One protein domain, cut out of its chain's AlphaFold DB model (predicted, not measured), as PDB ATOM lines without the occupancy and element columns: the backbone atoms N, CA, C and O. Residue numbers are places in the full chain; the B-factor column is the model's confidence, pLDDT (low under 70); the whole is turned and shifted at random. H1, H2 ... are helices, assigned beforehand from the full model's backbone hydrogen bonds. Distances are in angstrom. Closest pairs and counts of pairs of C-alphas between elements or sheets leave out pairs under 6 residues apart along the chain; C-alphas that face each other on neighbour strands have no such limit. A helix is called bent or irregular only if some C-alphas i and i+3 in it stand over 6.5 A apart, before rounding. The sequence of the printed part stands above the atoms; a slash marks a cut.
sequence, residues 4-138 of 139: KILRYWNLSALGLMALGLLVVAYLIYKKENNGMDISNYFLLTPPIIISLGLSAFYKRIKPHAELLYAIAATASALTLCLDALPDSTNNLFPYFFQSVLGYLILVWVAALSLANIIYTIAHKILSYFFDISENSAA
ATOM      1  N   LYS A   4      35.557  32.580 -16.945       71.25
ATOM      2  CA  LYS A   4      34.911  33.033 -18.186       71.25
ATOM      3  C   LYS A   4      35.258  32.137 -19.380       71.25
ATOM      4  O   LYS A   4      34.360  31.755 -20.119       71.25
ATOM      5  N   ILE A   5      36.525  31.744 -19.533       73.69
ATOM      6  CA  ILE A   5      36.999  30.907 -20.651       73.69
ATOM      7  C   ILE A   5      36.349  29.521 -20.588       73.69
ATOM      8  O   ILE A   5      35.831  29.041 -21.590       73.69
ATOM      9  N   LEU A   6      36.286  28.922 -19.392       73.06
ATOM     10  CA  LEU A   6      35.630  27.627 -19.179       73.06
ATOM     11  C   LEU A   6      34.129  27.680 -19.516       73.06
ATOM     12  O   LEU A   6      33.582  26.742 -20.092       73.06
ATOM     13  N   ARG A   7      33.461  28.795 -19.190       77.38
ATOM     14  CA  ARG A   7      32.039  28.999 -19.493       77.38
ATOM     15  C   ARG A   7      31.783  29.118 -20.995       77.38
ATOM     16  O   ARG A   7      30.856  28.476 -21.479       77.38
ATOM     17  N   TYR A   8      32.590  29.894 -21.723       81.12
ATOM     18  CA  TYR A   8      32.460  29.998 -23.181       81.12
ATOM     19  C   TYR A   8      32.754  28.665 -23.869       81.12
ATOM     20  O   TYR A   8      31.996  28.263 -24.742       81.12
ATOM     21  N   TRP A   9      33.778  27.939 -23.418       78.38
ATOM     22  CA  TRP A   9      34.138  26.641 -23.987       78.38
ATOM     23  C   TRP A   9      33.030  25.591 -23.810       78.38
ATOM     24  O   TRP A   9      32.647  24.922 -24.770       78.38
ATOM     25  N   ASN A  10      32.428  25.518 -22.618       82.62
ATOM     26  CA  ASN A  10      31.273  24.649 -22.372       82.62
ATOM     27  C   ASN A  10      30.054  25.051 -23.216       82.62
ATOM     28  O   ASN A  10      29.331  24.183 -23.700       82.62
ATOM     29  N   LEU A  11      29.822  26.355 -23.407       85.44
ATOM     30  CA  LEU A  11      28.722  26.858 -24.232       85.44
ATOM     31  C   LEU A  11      28.909  26.468 -25.706       85.44
ATOM     32  O   LEU A  11      27.962  26.018 -26.347       85.44
ATOM     33  N   SER A  12      30.133  26.584 -26.227       83.88
ATOM     34  CA  SER A  12      30.480  26.158 -27.586       83.88
ATOM     35  C   SER A  12      30.298  24.651 -27.773       83.88
ATOM     36  O   SER A  12      29.725  24.230 -28.774       83.88
ATOM     37  N   ALA A  13      30.719  23.839 -26.799       84.75
ATOM     38  CA  ALA A  13      30.546  22.386 -26.838       84.75
ATOM     39  C   ALA A  13      29.061  21.974 -26.853       84.75
ATOM     40  O   ALA A  13      28.662  21.117 -27.643       84.75
ATOM     41  N   LEU A  14      28.225  22.633 -26.044       86.38
ATOM     42  CA  LEU A  14      26.770  22.442 -26.069       86.38
ATOM     43  C   LEU A  14      26.156  22.885 -27.405       86.38
ATOM     44  O   LEU A  14      25.283  22.200 -27.936       86.38
ATOM     45  N   GLY A  15      26.638  23.993 -27.976       85.88
ATOM     46  CA  GLY A  15      26.224  24.461 -29.299       85.88
ATOM     47  C   GLY A  15      26.536  23.454 -30.409       85.88
ATOM     48  O   GLY A  15      25.682  23.192 -31.253       85.88
ATOM     49  N   LEU A  16      27.716  22.825 -30.373       86.44
ATOM     50  CA  LEU A  16      28.090  21.762 -31.314       86.44
ATOM     51  C   LEU A  16      27.181  20.537 -31.180       86.44
ATOM     52  O   LEU A  16      26.705  20.018 -32.185       86.44
ATOM     53  N   MET A  17      26.871  20.111 -29.954       86.31
ATOM     54  CA  MET A  17      25.913  19.023 -29.734       86.31
ATOM     55  C   MET A  17      24.524  19.355 -30.299       86.31
ATOM     56  O   MET A  17      23.921  18.515 -30.966       86.31
ATOM     57  N   ALA A  18      24.031  20.579 -30.077       87.69
ATOM     58  CA  ALA A  18      22.736  21.018 -30.597       87.69
ATOM     59  C   ALA A  18      22.715  21.052 -32.135       87.69
ATOM     60  O   ALA A  18      21.770  20.557 -32.747       87.69
ATOM     61  N   LEU A  19      23.777  21.566 -32.764       89.44
ATOM     62  CA  LEU A  19      23.938  21.537 -34.220       89.44
ATOM     63  C   LEU A  19      23.952  20.105 -34.758       89.44
ATOM     64  O   LEU A  19      23.257  19.810 -35.724       89.44
ATOM     65  N   GLY A  20      24.690  19.203 -34.113       84.44
ATOM     66  CA  GLY A  20      24.722  17.794 -34.491       84.44
ATOM     67  C   GLY A  20      23.335  17.144 -34.454       84.44
ATOM     68  O   GLY A  20      22.952  16.476 -35.412       84.44
ATOM     69  N   LEU A  21      22.546  17.410 -33.409       86.81
ATOM     70  CA  LEU A  21      21.161  16.934 -33.304       86.81
ATOM     71  C   LEU A  21      20.243  17.525 -34.384       86.81
ATOM     72  O   LEU A  21      19.405  16.801 -34.922       86.81
ATOM     73  N   LEU A  22      20.415  18.798 -34.752       88.25
ATOM     74  CA  LEU A  22      19.672  19.405 -35.863       88.25
ATOM     75  C   LEU A  22      19.994  18.727 -37.200       88.25
ATOM     76  O   LEU A  22      19.085  18.482 -37.992       88.25
ATOM     77  N   VAL A  23      21.260  18.368 -37.438       86.75
ATOM     78  CA  VAL A  23      21.652  17.611 -38.638       86.75
ATOM     79  C   VAL A  23      21.013  16.220 -38.628       86.75
ATOM     80  O   VAL A  23      20.500  15.790 -39.658       86.75
ATOM     81  N   VAL A  24      20.969  15.534 -37.480       86.44
ATOM     82  CA  VAL A  24      20.248  14.252 -37.356       86.44
ATOM     83  C   VAL A  24      18.767  14.418 -37.701       86.44
ATOM     84  O   VAL A  24      18.252  13.663 -38.527       86.44
ATOM     85  N   ALA A  25      18.094  15.410 -37.114       85.44
ATOM     86  CA  ALA A  25      16.678  15.674 -37.364       85.44
ATOM     87  C   ALA A  25      16.408  15.974 -38.847       85.44
ATOM     88  O   ALA A  25      15.466  15.437 -39.428       85.44
ATOM     89  N   TYR A  26      17.278  16.764 -39.482       86.00
ATOM     90  CA  TYR A  26      17.205  17.047 -40.912       86.00
ATOM     91  C   TYR A  26      17.365  15.782 -41.771       86.00
ATOM     92  O   TYR A  26      16.608  15.594 -42.723       86.00
ATOM     93  N   LEU A  27      18.311  14.896 -41.440       83.88
ATOM     94  CA  LEU A  27      18.519  13.645 -42.179       83.88
ATOM     95  C   LEU A  27      17.326  12.692 -42.046       83.88
ATOM     96  O   LEU A  27      16.917  12.108 -43.047       83.88
ATOM     97  N   ILE A  28      16.746  12.574 -40.846       82.56
ATOM     98  CA  ILE A  28      15.532  11.775 -40.615       82.56
ATOM     99  C   ILE A  28      14.376  12.343 -41.444       82.56
ATOM    100  O   ILE A  28      13.791  11.622 -42.249       82.56
ATOM    101  N   TYR A  29      14.123  13.653 -41.336       82.81
ATOM    102  CA  TYR A  29      13.070  14.334 -42.090       82.81
ATOM    103  C   TYR A  29      13.231  14.152 -43.605       82.81
ATOM    104  O   TYR A  29      12.258  13.899 -44.316       82.81
ATOM    105  N   LYS A  30      14.461  14.269 -44.118       79.56
ATOM    106  CA  LYS A  30      14.750  14.126 -45.548       79.56
ATOM    107  C   LYS A  30      14.561  12.684 -46.027       79.56
ATOM    108  O   LYS A  30      14.033  12.493 -47.123       79.56
ATOM    109  N   LYS A  31      14.968  11.695 -45.224       75.62
ATOM    110  CA  LYS A  31      14.798  10.268 -45.531       75.62
ATOM    111  C   LYS A  31      13.318   9.880 -45.567       75.62
ATOM    112  O   LYS A  31      12.906   9.218 -46.512       75.62
ATOM    113  N   GLU A  32      12.532  10.321 -44.585       75.75
ATOM    114  CA  GLU A  32      11.105   9.984 -44.497       75.75
ATOM    115  C   GLU A  32      10.256  10.672 -45.573       75.75
ATOM    116  O   GLU A  32       9.369  10.037 -46.133       75.75
ATOM    117  N   ASN A  33      10.532  11.941 -45.900       74.75
ATOM    118  CA  ASN A  33       9.652  12.711 -46.791       74.75
ATOM    119  C   ASN A  33      10.052  12.698 -48.268       74.75
ATOM    120  O   ASN A  33       9.197  12.911 -49.119       74.75
ATOM    121  N   ASN A  34      11.334  12.500 -48.590       67.31
ATOM    122  CA  ASN A  34      11.817  12.674 -49.965       67.31
ATOM    123  C   ASN A  34      12.454  11.424 -50.579       67.31
ATOM    124  O   ASN A  34      12.870  11.492 -51.733       67.31
ATOM    125  N   GLY A  35      12.584  10.316 -49.834       62.00
ATOM    126  CA  GLY A  35      13.127   9.052 -50.355       62.00
ATOM    127  C   GLY A  35      14.500   9.170 -51.033       62.00
ATOM    128  O   GLY A  35      14.847   8.338 -51.861       62.00
ATOM    129  N   MET A  36      15.263  10.229 -50.739       59.59
ATOM    130  CA  MET A  36      16.523  10.517 -51.420       59.59
ATOM    131  C   MET A  36      17.634   9.591 -50.933       59.59
ATOM    132  O   MET A  36      17.798   9.408 -49.725       59.59
ATOM    133  N   ASP A  37      18.470   9.130 -51.866       63.94
ATOM    134  CA  ASP A  37      19.757   8.516 -51.552       63.94
ATOM    135  C   ASP A  37      20.662   9.545 -50.862       63.94
ATOM    136  O   ASP A  37      21.216  10.470 -51.466       63.94
ATOM    137  N   ILE A  38      20.773   9.416 -49.543       66.62
ATOM    138  CA  ILE A  38      21.700  10.200 -48.735       66.62
ATOM    139  C   ILE A  38      23.081   9.570 -48.910       66.62
ATOM    140  O   ILE A  38      23.281   8.405 -48.580       66.62
ATOM    141  N   SER A  39      24.046  10.351 -49.397       73.19
ATOM    142  CA  SER A  39      25.438   9.901 -49.499       73.19
ATOM    143  C   SER A  39      25.949   9.386 -48.150       73.19
ATOM    144  O   SER A  39      25.786  10.052 -47.125       73.19
ATOM    145  N   ASN A  40      26.625   8.234 -48.157       71.12
ATOM    146  CA  ASN A  40      27.168   7.592 -46.955       71.12
ATOM    147  C   ASN A  40      28.057   8.535 -46.122       71.12
ATOM    148  O   ASN A  40      28.063   8.464 -44.896       71.12
ATOM    149  N   TYR A  41      28.755   9.473 -46.769       74.31
ATOM    150  CA  TYR A  41      29.573  10.477 -46.084       74.31
ATOM    151  C   TYR A  41      28.741  11.466 -45.259       74.31
ATOM    152  O   TYR A  41      29.164  11.877 -44.182       74.31
ATOM    153  N   PHE A  42      27.533  11.811 -45.715       78.75
ATOM    154  CA  PHE A  42      26.634  12.710 -44.988       78.75
ATOM    155  C   PHE A  42      26.050  12.070 -43.722       78.75
ATOM    156  O   PHE A  42      25.719  12.789 -42.780       78.75
ATOM    157  N   LEU A  43      25.963  10.737 -43.672       79.12
ATOM    158  CA  LEU A  43      25.529   9.995 -42.481       79.12
ATOM    159  C   LEU A  43      26.581  10.018 -41.361       79.12
ATOM    160  O   LEU A  43      26.239   9.854 -40.192       79.12
ATOM    161  N   LEU A  44      27.851  10.266 -41.699       81.31
ATOM    162  CA  LEU A  44      28.945  10.405 -40.731       81.31
ATOM    163  C   LEU A  44      29.039  11.819 -40.141       81.31
ATOM    164  O   LEU A  44      29.615  12.006 -39.070       81.31
ATOM    165  N   THR A  45      28.451  12.820 -40.797       84.81
ATOM    166  CA  THR A  45      28.508  14.218 -40.352       84.81
ATOM    167  C   THR A  45      27.929  14.430 -38.945       84.81
ATOM    168  O   THR A  45      28.616  15.039 -38.119       84.81
ATOM    169  N   PRO A  46      26.725  13.922 -38.601       85.88
ATOM    170  CA  PRO A  46      26.191  14.087 -37.253       85.88
ATOM    171  C   PRO A  46      27.072  13.506 -36.136       85.88
ATOM    172  O   PRO A  46      27.377  14.255 -35.205       85.88
ATOM    173  N   PRO A  47      27.527  12.234 -36.185       87.44
ATOM    174  CA  PRO A  47      28.346  11.694 -35.106       87.44
ATOM    175  C   PRO A  47      29.683  12.428 -34.957       87.44
ATOM    176  O   PRO A  47      30.135  12.609 -33.828       87.44
ATOM    177  N   ILE A  48      30.278  12.936 -36.046       87.62
ATOM    178  CA  ILE A  48      31.497  13.762 -35.977       87.62
ATOM    179  C   ILE A  48      31.233  15.060 -35.207       87.62
ATOM    180  O   ILE A  48      31.932  15.348 -34.234       87.62
ATOM    181  N   ILE A  49      30.203  15.823 -35.583       88.75
ATOM    182  CA  ILE A  49      29.880  17.101 -34.928       88.75
ATOM    183  C   ILE A  49      29.557  16.884 -33.441       88.75
ATOM    184  O   ILE A  49      30.076  17.596 -32.578       88.75
ATOM    185  N   ILE A  50      28.746  15.867 -33.133       89.25
ATOM    186  CA  ILE A  50      28.369  15.538 -31.754       89.25
ATOM    187  C   ILE A  50      29.601  15.103 -30.950       89.25
ATOM    188  O   ILE A  50      29.757  15.533 -29.806       89.25
ATOM    189  N   SER A  51      30.507  14.312 -31.534       88.94
ATOM    190  CA  SER A  51      31.718  13.843 -30.850       88.94
ATOM    191  C   SER A  51      32.638  14.979 -30.403       88.94
ATOM    192  O   SER A  51      33.195  14.920 -29.306       88.94
ATOM    193  N   LEU A  52      32.749  16.044 -31.205       87.06
ATOM    194  CA  LEU A  52      33.544  17.223 -30.863       87.06
ATOM    195  C   LEU A  52      32.972  17.913 -29.623       87.06
ATOM    196  O   LEU A  52      33.725  18.233 -28.705       87.06
ATOM    197  N   GLY A  53      31.648  18.062 -29.543       84.94
ATOM    198  CA  GLY A  53      30.993  18.605 -28.351       84.94
ATOM    199  C   GLY A  53      31.096  17.678 -27.133       84.94
ATOM    200  O   GLY A  53      31.431  18.129 -26.038       84.94
ATOM    201  N   LEU A  54      30.885  16.370 -27.315       87.25
ATOM    202  CA  LEU A  54      30.968  15.380 -26.233       87.25
ATOM    203  C   LEU A  54      32.383  15.214 -25.674       87.25
ATOM    204  O   LEU A  54      32.529  14.941 -24.482       87.25
ATOM    205  N   SER A  55      33.418  15.403 -26.493       85.06
ATOM    206  CA  SER A  55      34.819  15.251 -26.079       85.06
ATOM    207  C   SER A  55      35.181  16.145 -24.884       85.06
ATOM    208  O   SER A  55      35.878  15.705 -23.969       85.06
ATOM    209  N   ALA A  56      34.612  17.354 -24.821       82.50
ATOM    210  CA  ALA A  56      34.799  18.295 -23.715       82.50
ATOM    211  C   ALA A  56      34.240  17.772 -22.380       82.50
ATOM    212  O   ALA A  56      34.755  18.097 -21.308       82.50
ATOM    213  N   PHE A  57      33.206  16.930 -22.431       83.88
ATOM    214  CA  PHE A  57      32.546  16.361 -21.255       83.88
ATOM    215  C   PHE A  57      32.873  14.882 -21.042       83.88
ATOM    216  O   PHE A  57      32.371  14.288 -20.084       83.88
ATOM    217  N   TYR A  58      33.741  14.296 -21.877       81.94
ATOM    218  CA  TYR A  58      33.955  12.852 -21.945       81.94
ATOM    219  C   TYR A  58      34.295  12.233 -20.584       81.94
ATOM    220  O   TYR A  58      33.699  11.238 -20.181       81.94
ATOM    221  N   LYS A  59      35.162  12.883 -19.797       81.38
ATOM    222  CA  LYS A  59      35.541  12.415 -18.451       81.38
ATOM    223  C   LYS A  59      34.347  12.244 -17.500       81.38
ATOM    224  O   LYS A  59      34.383  11.365 -16.647       81.38
ATOM    225  N   ARG A  60      33.301  13.069 -17.634       83.69
ATOM    226  CA  ARG A  60      32.083  12.995 -16.803       83.69
ATOM    227  C   ARG A  60      31.116  11.922 -17.293       83.69
ATOM    228  O   ARG A  60      30.461  11.286 -16.481       83.69
ATOM    229  N   ILE A  61      31.035  11.726 -18.608       86.12
ATOM    230  CA  ILE A  61      30.113  10.764 -19.232       86.12
ATOM    231  C   ILE A  61      30.719   9.366 -19.397       86.12
ATOM    232  O   ILE A  61      29.985   8.429 -19.693       86.12
ATOM    233  N   LYS A  62      32.030   9.207 -19.178       83.31
ATOM    234  CA  LYS A  62      32.775   7.948 -19.306       83.31
ATOM    235  C   LYS A  62      32.059   6.717 -18.715       83.31
ATOM    236  O   LYS A  62      31.894   5.765 -19.472       83.31
ATOM    237  N   PRO A  63      31.580   6.706 -17.452       85.06
ATOM    238  CA  PRO A  63      30.923   5.513 -16.902       85.06
ATOM    239  C   PRO A  63      29.630   5.153 -17.649       85.06
ATOM    240  O   PRO A  63      29.315   3.981 -17.837       85.06
ATOM    241  N   HIS A  64      28.889   6.154 -18.130       84.62
ATOM    242  CA  HIS A  64      27.690   5.930 -18.936       84.62
ATOM    243  C   HIS A  64      28.036   5.437 -20.345       84.62
ATOM    244  O   HIS A  64      27.344   4.574 -20.880       84.62
ATOM    245  N   ALA A  65      29.118   5.949 -20.938       83.06
ATOM    246  CA  ALA A  65      29.605   5.494 -22.235       83.06
ATOM    247  C   ALA A  65      30.056   4.024 -22.184       83.06
ATOM    248  O   ALA A  65      29.698   3.247 -23.062       83.06
ATOM    249  N   GLU A  66      30.773   3.624 -21.131       84.31
ATOM    250  CA  GLU A  66      31.208   2.236 -20.922       84.31
ATOM    251  C   GLU A  66      30.024   1.271 -20.794       84.31
ATOM    252  O   GLU A  66      30.030   0.210 -21.417       84.31
ATOM    253  N   LEU A  67      28.974   1.666 -20.066       84.56
ATOM    254  CA  LEU A  67      27.737   0.888 -19.986       84.56
ATOM    255  C   LEU A  67      27.093   0.710 -21.370       84.56
ATOM    256  O   LEU A  67      26.705  -0.400 -21.734       84.56
ATOM    257  N   LEU A  68      27.003   1.784 -22.160       84.81
ATOM    258  CA  LEU A  68      26.446   1.723 -23.513       84.81
ATOM    259  C   LEU A  68      27.275   0.822 -24.437       84.81
ATOM    260  O   LEU A  68      26.697   0.058 -25.209       84.81
ATOM    261  N   TYR A  69      28.605   0.854 -24.333       85.12
ATOM    262  CA  TYR A  69      29.467  -0.053 -25.091       85.12
ATOM    263  C   TYR A  69      29.287  -1.510 -24.672       85.12
ATOM    264  O   TYR A  69      29.229  -2.376 -25.541       85.12
ATOM    265  N   ALA A  70      29.153  -1.789 -23.375       85.06
ATOM    266  CA  ALA A  70      28.905  -3.142 -22.883       85.06
ATOM    267  C   ALA A  70      27.570  -3.694 -23.406       85.06
ATOM    268  O   ALA A  70      27.511  -4.832 -23.877       85.06
ATOM    269  N   ILE A  71      26.516  -2.872 -23.397       85.94
ATOM    270  CA  ILE A  71      25.213  -3.234 -23.969       85.94
ATOM    271  C   ILE A  71      25.344  -3.488 -25.476       85.94
ATOM    272  O   ILE A  71      24.899  -4.529 -25.954       85.94
ATOM    273  N   ALA A  72      25.991  -2.585 -26.220       83.75
ATOM    274  CA  ALA A  72      26.175  -2.727 -27.665       83.75
ATOM    275  C   ALA A  72      26.988  -3.982 -28.036       83.75
ATOM    276  O   ALA A  72      26.628  -4.705 -28.969       83.75
ATOM    277  N   ALA A  73      28.050  -4.278 -27.284       84.25
ATOM    278  CA  ALA A  73      28.863  -5.476 -27.468       84.25
ATOM    279  C   ALA A  73      28.061  -6.750 -27.171       84.25
ATOM    280  O   ALA A  73      28.103  -7.699 -27.949       84.25
ATOM    281  N   THR A  74      27.269  -6.745 -26.095       86.56
ATOM    282  CA  THR A  74      26.415  -7.882 -25.718       86.56
ATOM    283  C   THR A  74      25.322  -8.125 -26.759       86.56
ATOM    284  O   THR A  74      25.099  -9.265 -27.157       86.56
ATOM    285  N   ALA A  75      24.681  -7.067 -27.260       83.75
ATOM    286  CA  ALA A  75      23.679  -7.159 -28.323       83.75
ATOM    287  C   ALA A  75      24.278  -7.688 -29.641       83.75
ATOM    288  O   ALA A  75      23.659  -8.503 -30.328       83.75
ATOM    289  N   SER A  76      25.506  -7.273 -29.964       81.44
ATOM    290  CA  SER A  76      26.237  -7.783 -31.131       81.44
ATOM    291  C   SER A  76      26.584  -9.267 -30.968       81.44
ATOM    292  O   SER A  76      26.353 -10.054 -31.882       81.44
ATOM    293  N   ALA A  77      27.064  -9.678 -29.791       85.12
ATOM    294  CA  ALA A  77      27.362 -11.078 -29.493       85.12
ATOM    295  C   ALA A  77      26.105 -11.962 -29.527       85.12
ATOM    296  O   ALA A  77      26.128 -13.036 -30.120       85.12
ATOM    297  N   LEU A  78      24.990 -11.491 -28.958       84.12
ATOM    298  CA  LEU A  78      23.705 -12.191 -28.999       84.12
ATOM    299  C   LEU A  78      23.257 -12.459 -30.440       84.12
ATOM    300  O   LEU A  78      22.762 -13.537 -30.745       84.12
ATOM    301  N   THR A  79      23.471 -11.493 -31.327       81.56
ATOM    302  CA  THR A  79      23.118 -11.604 -32.747       81.56
ATOM    303  C   THR A  79      23.936 -12.678 -33.444       81.56
ATOM    304  O   THR A  79      23.361 -13.523 -34.118       81.56
ATOM    305  N   LEU A  80      25.248 -12.723 -33.200       82.19
ATOM    306  CA  LEU A  80      26.103 -13.795 -33.719       82.19
ATOM    307  C   LEU A  80      25.674 -15.177 -33.200       82.19
ATOM    308  O   LEU A  80      25.714 -16.153 -33.944       82.19
ATOM    309  N   CYS A  81      25.231 -15.268 -31.942       85.19
ATOM    310  CA  CYS A  81      24.697 -16.514 -31.390       85.19
ATOM    311  C   CYS A  81      23.384 -16.939 -32.069       85.19
ATOM    312  O   CYS A  81      23.178 -18.130 -32.287       85.19
ATOM    313  N   LEU A  82      22.508 -15.988 -32.406       82.69
ATOM    314  CA  LEU A  82      21.263 -16.258 -33.133       82.69
ATOM    315  C   LEU A  82      21.518 -16.658 -34.592       82.69
ATOM    316  O   LEU A  82      20.816 -17.528 -35.106       82.69
ATOM    317  N   ASP A  83      22.533 -16.072 -35.230       80.81
ATOM    318  CA  ASP A  83      22.968 -16.429 -36.589       80.81
ATOM    319  C   ASP A  83      23.570 -17.840 -36.655       80.81
ATOM    320  O   ASP A  83      23.517 -18.494 -37.693       80.81
ATOM    321  N   ALA A  84      24.146 -18.324 -35.551       83.12
ATOM    322  CA  ALA A  84      24.736 -19.656 -35.463       83.12
ATOM    323  C   ALA A  84      23.701 -20.784 -35.273       83.12
ATOM    324  O   ALA A  84      24.061 -21.960 -35.379       83.12
ATOM    325  N   LEU A  85      22.438 -20.458 -34.972       82.81
ATOM    326  CA  LEU A  85      21.378 -21.453 -34.815       82.81
ATOM    327  C   LEU A  85      20.859 -21.904 -36.194       82.81
ATOM    328  O   LEU A  85      20.389 -21.065 -36.967       82.81
ATOM    329  N   PRO A  86      20.884 -23.212 -36.514       73.88
ATOM    330  CA  PRO A  86      20.250 -23.719 -37.728       73.88
ATOM    331  C   PRO A  86      18.736 -23.445 -37.682       73.88
ATOM    332  O   PRO A  86      18.117 -23.537 -36.623       73.88
ATOM    333  N   ASP A  87      18.162 -23.073 -38.829       73.31
ATOM    334  CA  ASP A  87      16.748 -22.702 -39.042       73.31
ATOM    335  C   ASP A  87      16.277 -21.357 -38.443       73.31
ATOM    336  O   ASP A  87      15.094 -21.015 -38.517       73.31
ATOM    337  N   SER A  88      17.191 -20.536 -37.918       68.50
ATOM    338  CA  SER A  88      16.912 -19.184 -37.415       68.50
ATOM    339  C   SER A  88      17.308 -18.117 -38.448       68.50
ATOM    340  O   SER A  88      18.486 -17.851 -38.675       68.50
ATOM    341  N   THR A  89      16.330 -17.465 -39.090       69.12
ATOM    342  CA  THR A  89      16.585 -16.232 -39.859       69.12
ATOM    343  C   THR A  89      16.589 -15.036 -38.914       69.12
ATOM    344  O   THR A  89      15.531 -14.538 -38.515       69.12
ATOM    345  N   ASN A  90      17.774 -14.562 -38.550       70.50
ATOM    346  CA  ASN A  90      17.928 -13.400 -37.689       70.50
ATOM    347  C   ASN A  90      17.638 -12.090 -38.443       70.50
ATOM    348  O   ASN A  90      18.504 -11.479 -39.066       70.50
ATOM    349  N   ASN A  91      16.393 -11.626 -38.351       72.56
ATOM    350  CA  ASN A  91      15.966 -10.356 -38.945       72.56
ATOM    351  C   ASN A  91      16.058  -9.168 -37.975       72.56
ATOM    352  O   ASN A  91      15.699  -8.050 -38.347       72.56
ATOM    353  N   LEU A  92      16.542  -9.381 -36.745       69.25
ATOM    354  CA  LEU A  92      16.592  -8.357 -35.693       69.25
ATOM    355  C   LEU A  92      17.510  -7.191 -36.080       69.25
ATOM    356  O   LEU A  92      17.145  -6.030 -35.897       69.25
ATOM    357  N   PHE A  93      18.670  -7.494 -36.663       69.69
ATOM    358  CA  PHE A  93      19.634  -6.488 -37.106       69.69
ATOM    359  C   PHE A  93      19.097  -5.634 -38.266       69.69
ATOM    360  O   PHE A  93      19.042  -4.413 -38.110       69.69
ATOM    361  N   PRO A  94      18.628  -6.215 -39.388       72.00
ATOM    362  CA  PRO A  94      18.008  -5.444 -40.463       72.00
ATOM    363  C   PRO A  94      16.864  -4.546 -39.976       72.00
ATOM    364  O   PRO A  94      16.833  -3.366 -40.324       72.00
ATOM    365  N   TYR A  95      15.980  -5.056 -39.110       73.56
ATOM    366  CA  TYR A  95      14.883  -4.265 -38.538       73.56
ATOM    367  C   TYR A  95      15.389  -3.095 -37.690       73.56
ATOM    368  O   TYR A  95      14.907  -1.967 -37.819       73.56
ATOM    369  N   PHE A  96      16.385  -3.344 -36.838       75.69
ATOM    370  CA  PHE A  96      16.973  -2.312 -35.993       75.69
ATOM    371  C   PHE A  96      17.652  -1.219 -36.828       75.69
ATOM    372  O   PHE A  96      17.342  -0.042 -36.647       75.69
ATOM    373  N   PHE A  97      18.504  -1.587 -37.791       71.00
ATOM    374  CA  PHE A  97      19.223  -0.638 -38.655       71.00
ATOM    375  C   PHE A  97      18.304   0.165 -39.585       71.00
ATOM    376  O   PHE A  97      18.640   1.291 -39.960       71.00
ATOM    377  N   GLN A  98      17.144  -0.383 -39.955       72.81
ATOM    378  CA  GLN A  98      16.158   0.328 -40.771       72.81
ATOM    379  C   GLN A  98      15.296   1.299 -39.952       72.81
ATOM    380  O   GLN A  98      14.759   2.255 -40.516       72.81
ATOM    381  N   SER A  99      15.204   1.108 -38.633       80.19
ATOM    382  CA  SER A  99      14.428   1.976 -37.748       80.19
ATOM    383  C   SER A  99      15.120   3.319 -37.462       80.19
ATOM    384  O   SER A  99      16.343   3.407 -37.320       80.19
ATOM    385  N   VAL A 100      14.322   4.382 -37.302       80.06
ATOM    386  CA  VAL A 100      14.806   5.717 -36.884       80.06
ATOM    387  C   VAL A 100      15.521   5.645 -35.534       80.06
ATOM    388  O   VAL A 100      16.564   6.269 -35.333       80.06
ATOM    389  N   LEU A 101      14.979   4.844 -34.617       80.88
ATOM    390  CA  LEU A 101      15.525   4.659 -33.280       80.88
ATOM    391  C   LEU A 101      16.895   3.966 -33.328       80.88
ATOM    392  O   LEU A 101      17.820   4.403 -32.645       80.88
ATOM    393  N   GLY A 102      17.061   2.952 -34.180       81.06
ATOM    394  CA  GLY A 102      18.353   2.299 -34.381       81.06
ATOM    395  C   GLY A 102      19.398   3.237 -34.976       81.06
ATOM    396  O   GLY A 102      20.517   3.299 -34.468       81.06
ATOM    397  N   TYR A 103      19.024   4.056 -35.965       81.12
ATOM    398  CA  TYR A 103      19.913   5.093 -36.497       81.12
ATOM    399  C   TYR A 103      20.358   6.090 -35.416       81.12
ATOM    400  O   TYR A 103      21.548   6.384 -35.299       81.12
ATOM    401  N   LEU A 104      19.433   6.566 -34.575       83.19
ATOM    402  CA  LEU A 104      19.751   7.466 -33.462       83.19
ATOM    403  C   LEU A 104      20.743   6.842 -32.477       83.19
ATOM    404  O   LEU A 104      21.723   7.489 -32.101       83.19
ATOM    405  N   ILE A 105      20.516   5.588 -32.081       85.19
ATOM    406  CA  ILE A 105      21.419   4.869 -31.173       85.19
ATOM    407  C   ILE A 105      22.811   4.733 -31.797       85.19
ATOM    408  O   ILE A 105      23.805   4.998 -31.124       85.19
ATOM    409  N   LEU A 106      22.900   4.388 -33.084       85.19
ATOM    410  CA  LEU A 106      24.181   4.253 -33.781       85.19
ATOM    411  C   LEU A 106      24.944   5.574 -33.850       85.19
ATOM    412  O   LEU A 106      26.148   5.589 -33.598       85.19
ATOM    413  N   VAL A 107      24.254   6.683 -34.129       87.69
ATOM    414  CA  VAL A 107      24.861   8.021 -34.111       87.69
ATOM    415  C   VAL A 107      25.436   8.330 -32.729       87.69
ATOM    416  O   VAL A 107      26.566   8.807 -32.634       87.69
ATOM    417  N   TRP A 108      24.709   8.019 -31.654       87.50
ATOM    418  CA  TRP A 108      25.183   8.240 -30.287       87.50
ATOM    419  C   TRP A 108      26.376   7.359 -29.913       87.50
ATOM    420  O   TRP A 108      27.357   7.867 -29.371       87.50
ATOM    421  N   VAL A 109      26.329   6.065 -30.231       87.12
ATOM    422  CA  VAL A 109      27.439   5.133 -29.970       87.12
ATOM    423  C   VAL A 109      28.687   5.547 -30.756       87.12
ATOM    424  O   VAL A 109      29.779   5.607 -30.188       87.12
ATOM    425  N   ALA A 110      28.535   5.907 -32.033       87.50
ATOM    426  CA  ALA A 110      29.634   6.387 -32.867       87.50
ATOM    427  C   ALA A 110      30.212   7.714 -32.350       87.50
ATOM    428  O   ALA A 110      31.432   7.860 -32.259       87.50
ATOM    429  N   ALA A 111      29.356   8.661 -31.956       90.00
ATOM    430  CA  ALA A 111      29.783   9.945 -31.413       90.00
ATOM    431  C   ALA A 111      30.543   9.790 -30.090       90.00
ATOM    432  O   ALA A 111      31.576  10.431 -29.901       90.00
ATOM    433  N   LEU A 112      30.066   8.927 -29.187       89.06
ATOM    434  CA  LEU A 112      30.751   8.622 -27.930       89.06
ATOM    435  C   LEU A 112      32.110   7.959 -28.182       89.06
ATOM    436  O   LEU A 112      33.095   8.324 -27.533       89.06
ATOM    437  N   SER A 113      32.175   7.026 -29.136       87.69
ATOM    438  CA  SER A 113      33.415   6.318 -29.479       87.69
ATOM    439  C   SER A 113      34.462   7.291 -30.017       87.69
ATOM    440  O   SER A 113      35.596   7.339 -29.536       87.69
ATOM    441  N   LEU A 114      34.053   8.164 -30.938       88.81
ATOM    442  CA  LEU A 114      34.926   9.192 -31.489       88.81
ATOM    443  C   LEU A 114      35.318  10.241 -30.434       88.81
ATOM    444  O   LEU A 114      36.474  10.658 -30.388       88.81
ATOM    445  N   ALA A 115      34.409  10.608 -29.526       87.94
ATOM    446  CA  ALA A 115      34.704  11.517 -28.417       87.94
ATOM    447  C   ALA A 115      35.771  10.950 -27.467       87.94
ATOM    448  O   ALA A 115      36.635  11.701 -27.011       87.94
ATOM    449  N   ASN A 116      35.753   9.637 -27.211       87.94
ATOM    450  CA  ASN A 116      36.791   8.951 -26.439       87.94
ATOM    451  C   ASN A 116      38.165   9.085 -27.104       87.94
ATOM    452  O   ASN A 116      39.155   9.417 -26.447       87.94
ATOM    453  N   ILE A 117      38.219   8.850 -28.419       87.62
ATOM    454  CA  ILE A 117      39.449   8.946 -29.212       87.62
ATOM    455  C   ILE A 117      39.983  10.381 -29.169       87.62
ATOM    456  O   ILE A 117      41.146  10.586 -28.823       87.62
ATOM    457  N   ILE A 118      39.128  11.374 -29.439       87.56
ATOM    458  CA  ILE A 118      39.493  12.799 -29.398       87.56
ATOM    459  C   ILE A 118      40.019  13.179 -28.011       87.56
ATOM    460  O   ILE A 118      41.090  13.776 -27.907       87.56
ATOM    461  N   TYR A 119      39.306  12.799 -26.948       86.19
ATOM    462  CA  TYR A 119      39.725  13.060 -25.571       86.19
ATOM    463  C   TYR A 119      41.097  12.440 -25.268       86.19
ATOM    464  O   TYR A 119      41.965  13.099 -24.696       86.19
ATOM    465  N   THR A 120      41.316  11.193 -25.687       84.88
ATOM    466  CA  THR A 120      42.568  10.462 -25.452       84.88
ATOM    467  C   THR A 120      43.739  11.106 -26.190       84.88
ATOM    468  O   THR A 120      44.804  11.304 -25.604       84.88
ATOM    469  N   ILE A 121      43.543  11.486 -27.455       86.12
ATOM    470  CA  ILE A 121      44.554  12.181 -28.260       86.12
ATOM    471  C   ILE A 121      44.877  13.542 -27.644       86.12
ATOM    472  O   ILE A 121      46.049  13.845 -27.425       86.12
ATOM    473  N   ALA A 122      43.858  14.337 -27.311       83.62
ATOM    474  CA  ALA A 122      44.047  15.652 -26.710       83.62
ATOM    475  C   ALA A 122      44.824  15.559 -25.390       83.62
ATOM    476  O   ALA A 122      45.764  16.320 -25.173       83.62
ATOM    477  N   HIS A 123      44.487  14.584 -24.541       79.81
ATOM    478  CA  HIS A 123      45.189  14.362 -23.282       79.81
ATOM    479  C   HIS A 123      46.648  13.929 -23.494       79.81
ATOM    480  O   HIS A 123      47.527  14.394 -22.772       79.81
ATOM    481  N   LYS A 124      46.918  13.062 -24.479       82.62
ATOM    482  CA  LYS A 124      48.275  12.586 -24.791       82.62
ATOM    483  C   LYS A 124      49.161  13.688 -25.381       82.62
ATOM    484  O   LYS A 124      50.340  13.774 -25.054       82.62
ATOM    485  N   ILE A 125      48.596  14.537 -26.238       83.69
ATOM    486  CA  ILE A 125      49.298  15.703 -26.788       83.69
ATOM    487  C   ILE A 125      49.629  16.683 -25.661       83.69
ATOM    488  O   ILE A 125      50.765  17.133 -25.557       83.69
ATOM    489  N   LEU A 126      48.660  16.968 -24.787       75.94
ATOM    490  CA  LEU A 126      48.858  17.884 -23.668       75.94
ATOM    491  C   LEU A 126      49.984  17.401 -22.741       75.94
ATOM    492  O   LEU A 126      50.869  18.187 -22.418       75.94
ATOM    493  N   SER A 127      49.996  16.116 -22.365       73.94
ATOM    494  CA  SER A 127      51.063  15.561 -21.520       73.94
ATOM    495  C   SER A 127      52.441  15.659 -22.175       73.94
ATOM    496  O   SER A 127      53.398  16.023 -21.507       73.94
ATOM    497  N   TYR A 128      52.533  15.419 -23.487       72.94
ATOM    498  CA  TYR A 128      53.799  15.521 -24.216       72.94
ATOM    499  C   TYR A 128      54.359  16.954 -24.223       72.94
ATOM    500  O   TYR A 128      55.557  17.156 -24.046       72.94
ATOM    501  N   PHE A 129      53.496  17.965 -24.380       68.56
ATOM    502  CA  PHE A 129      53.916  19.369 -24.311       68.56
ATOM    503  C   PHE A 129      54.364  19.794 -22.904       68.56
ATOM    504  O   PHE A 129      55.313  20.569 -22.784       68.56
ATOM    505  N   PHE A 130      53.714  19.294 -21.849       61.94
ATOM    506  CA  PHE A 130      54.114  19.596 -20.471       61.94
ATOM    507  C   PHE A 130      55.442  18.924 -20.081       61.94
ATOM    508  O   PHE A 130      56.281  19.595 -19.485       61.94
ATOM    509  N   ASP A 131      55.692  17.681 -20.512       60.50
ATOM    510  CA  ASP A 131      56.981  16.994 -20.297       60.50
ATOM    511  C   ASP A 131      58.159  17.723 -20.974       60.50
ATOM    512  O   ASP A 131      59.253  17.830 -20.416       60.50
ATOM    513  N   ILE A 132      57.952  18.264 -22.181       60.38
ATOM    514  CA  ILE A 132      58.984  19.050 -22.880       60.38
ATOM    515  C   ILE A 132      59.253  20.370 -22.147       60.38
ATOM    516  O   ILE A 132      60.408  20.775 -22.013       60.38
ATOM    517  N   SER A 133      58.202  21.029 -21.652       56.22
ATOM    518  CA  SER A 133      58.328  22.287 -20.913       56.22
ATOM    519  C   SER A 133      59.143  22.120 -19.629       56.22
ATOM    520  O   SER A 133      59.988  22.971 -19.351       56.22
ATOM    521  N   GLU A 134      58.931  21.047 -18.861       57.00
ATOM    522  CA  GLU A 134      59.690  20.795 -17.625       57.00
ATOM    523  C   GLU A 134      61.165  20.482 -17.903       57.00
ATOM    524  O   GLU A 134      62.039  21.030 -17.234       57.00
ATOM    525  N   ASN A 135      61.470  19.702 -18.946       55.03
ATOM    526  CA  ASN A 135      62.859  19.424 -19.327       55.03
ATOM    527  C   ASN A 135      63.599  20.654 -19.881       55.03
ATOM    528  O   ASN A 135      64.809  20.766 -19.703       55.03
ATOM    529  N   SER A 136      62.895  21.585 -20.529       55.53
ATOM    530  CA  SER A 136      63.494  22.829 -21.041       55.53
ATOM    531  C   SER A 136      63.733  23.904 -19.972       55.53
ATOM    532  O   SER A 136      64.541  24.797 -20.190       55.53
ATOM    533  N   ALA A 137      63.049  23.827 -18.825       54.69
ATOM    534  CA  ALA A 137      63.222  24.759 -17.706       54.69
ATOM    535  C   ALA A 137      64.305  24.313 -16.700       54.69
ATOM    536  O   ALA A 137      64.631  25.060 -15.779       54.69
ATOM    537  N   ALA A 138      64.832  23.094 -16.859       54.69
ATOM    538  CA  ALA A 138      65.866  22.500 -16.012       54.69
ATOM    539  C   ALA A 138      67.291  22.588 -16.609       54.69
ATOM    540  O   ALA A 138      68.226  22.043 -16.019       54.69
TER     541      ALA A 138
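AT A GLANCE: This is residues 4 to 138 of the 139 residues of an uncharacterized protein of Yersinia intermedia (UniProt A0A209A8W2). One long helix, H5, makes much of the length of the model, with a helical hairpin, H1 and H2, packed through H2 on one side of it and H3 running off on another side as the second arm of a V. H2 is the layer between H1 and H5, while H3 meets H5 near its own beginning and spreads away from it to a free turn at residues 84 to 89, from which the short H4 brings the backbone back to the beginning of H5. Residues 123 to 138, of which 123 to 136 belong to H5, stick out alone and add to the length. The printed part has 135 residues with five named helices, in the order H1, H2, H3, H4, H5, and no named strand; its class is all helix. It is loose, with a radius of gyration of the C-alphas of 19.4 A, and elongated, spanning 70 by 38 by 24 A.

HOW THE PARTS SIT: Start at H5, residues 100 to 136, the hub, which touches three other helices. Look first at H2, residues 40 to 55: residues 107 to 119 of H5 touch it, the closest C-alphas being those of Pro 47 and Ala 111, 4.3 A apart, at a steep tilt of 52 degrees, the same way. Look next at H1, residues 4 to 34, which forms a helical hairpin with H2: they touch at a shallow tilt of 24 degrees, opposite ways, and their closest C-alphas, those of Ala 13 and Gly 53, are 4.1 A apart. H1 and H5 are close but not clearly touching, with C-alphas 28 and 100 the closest at 7.2 A. Now turn to H3, residues 58 to 83, whose residues 58 to 69 touch residues 109 to 119 of H5 at a steep tilt of 48 degrees, opposite ways; the closest C-alphas are those of Tyr 58 and Asn 116, 6.6 A apart. H2 and H3 meet only through their link, and H1 and H3 are apart. H4, residues 92 to 98, and H5 only just touch, with 3 pairs of C-alphas within 8 A, and only at the corner by their link, about perpendicular at 82 degrees; the closest C-alphas are those of Phe 96 and Gly 102, 5.1 A apart. H3 and H4 are close but not clearly touching, at 7.6 A between the C-alphas of Thr 79 and Phe 93. In H1, H4 and H5 every O i to N i+4 pair is within hydrogen-bond range, against 8 of 12 in H2 and 20 of 22 in H3.

IN THESE COORDINATES: Find C-alpha 100 at (14.806, 5.717, -36.884); from there H5 runs 54.0 A to C-alpha 136 at (63.494, 22.829, -21.041). H1 begins at C-alpha 4, at (34.911, 33.033, -18.186), and is 44.2 A long to C-alpha 34. H2 spans 23.5 A from C-alpha 40 to C-alpha 55 and is only just irregular, with C-alphas 43 and 46 6.7 A apart. H3 measures 34.5 A from C-alpha 58 to C-alpha 83; it is irregular, with C-alphas 60 and 63 7.6 A apart, and has a kink of 40 degrees near residue 65. H4 covers 10.1 A from C-alpha 92 to C-alpha 98.

THE WHOLE: Look for the two C-alphas farthest apart at Asp 87 and Ala 138, 70.6 A from each other. Without the stretches that stand free, 113 residues span 52 by 36 by 19 A. The printed part has no cut and no long link; the link from H3 to H4, with 8 residues, is short, and the others are tight. The mean pLDDT of the printed part is 79.7, and the values under 70 are at residues 34 to 38, 88 to 89, 92 to 93 and 129 to 138.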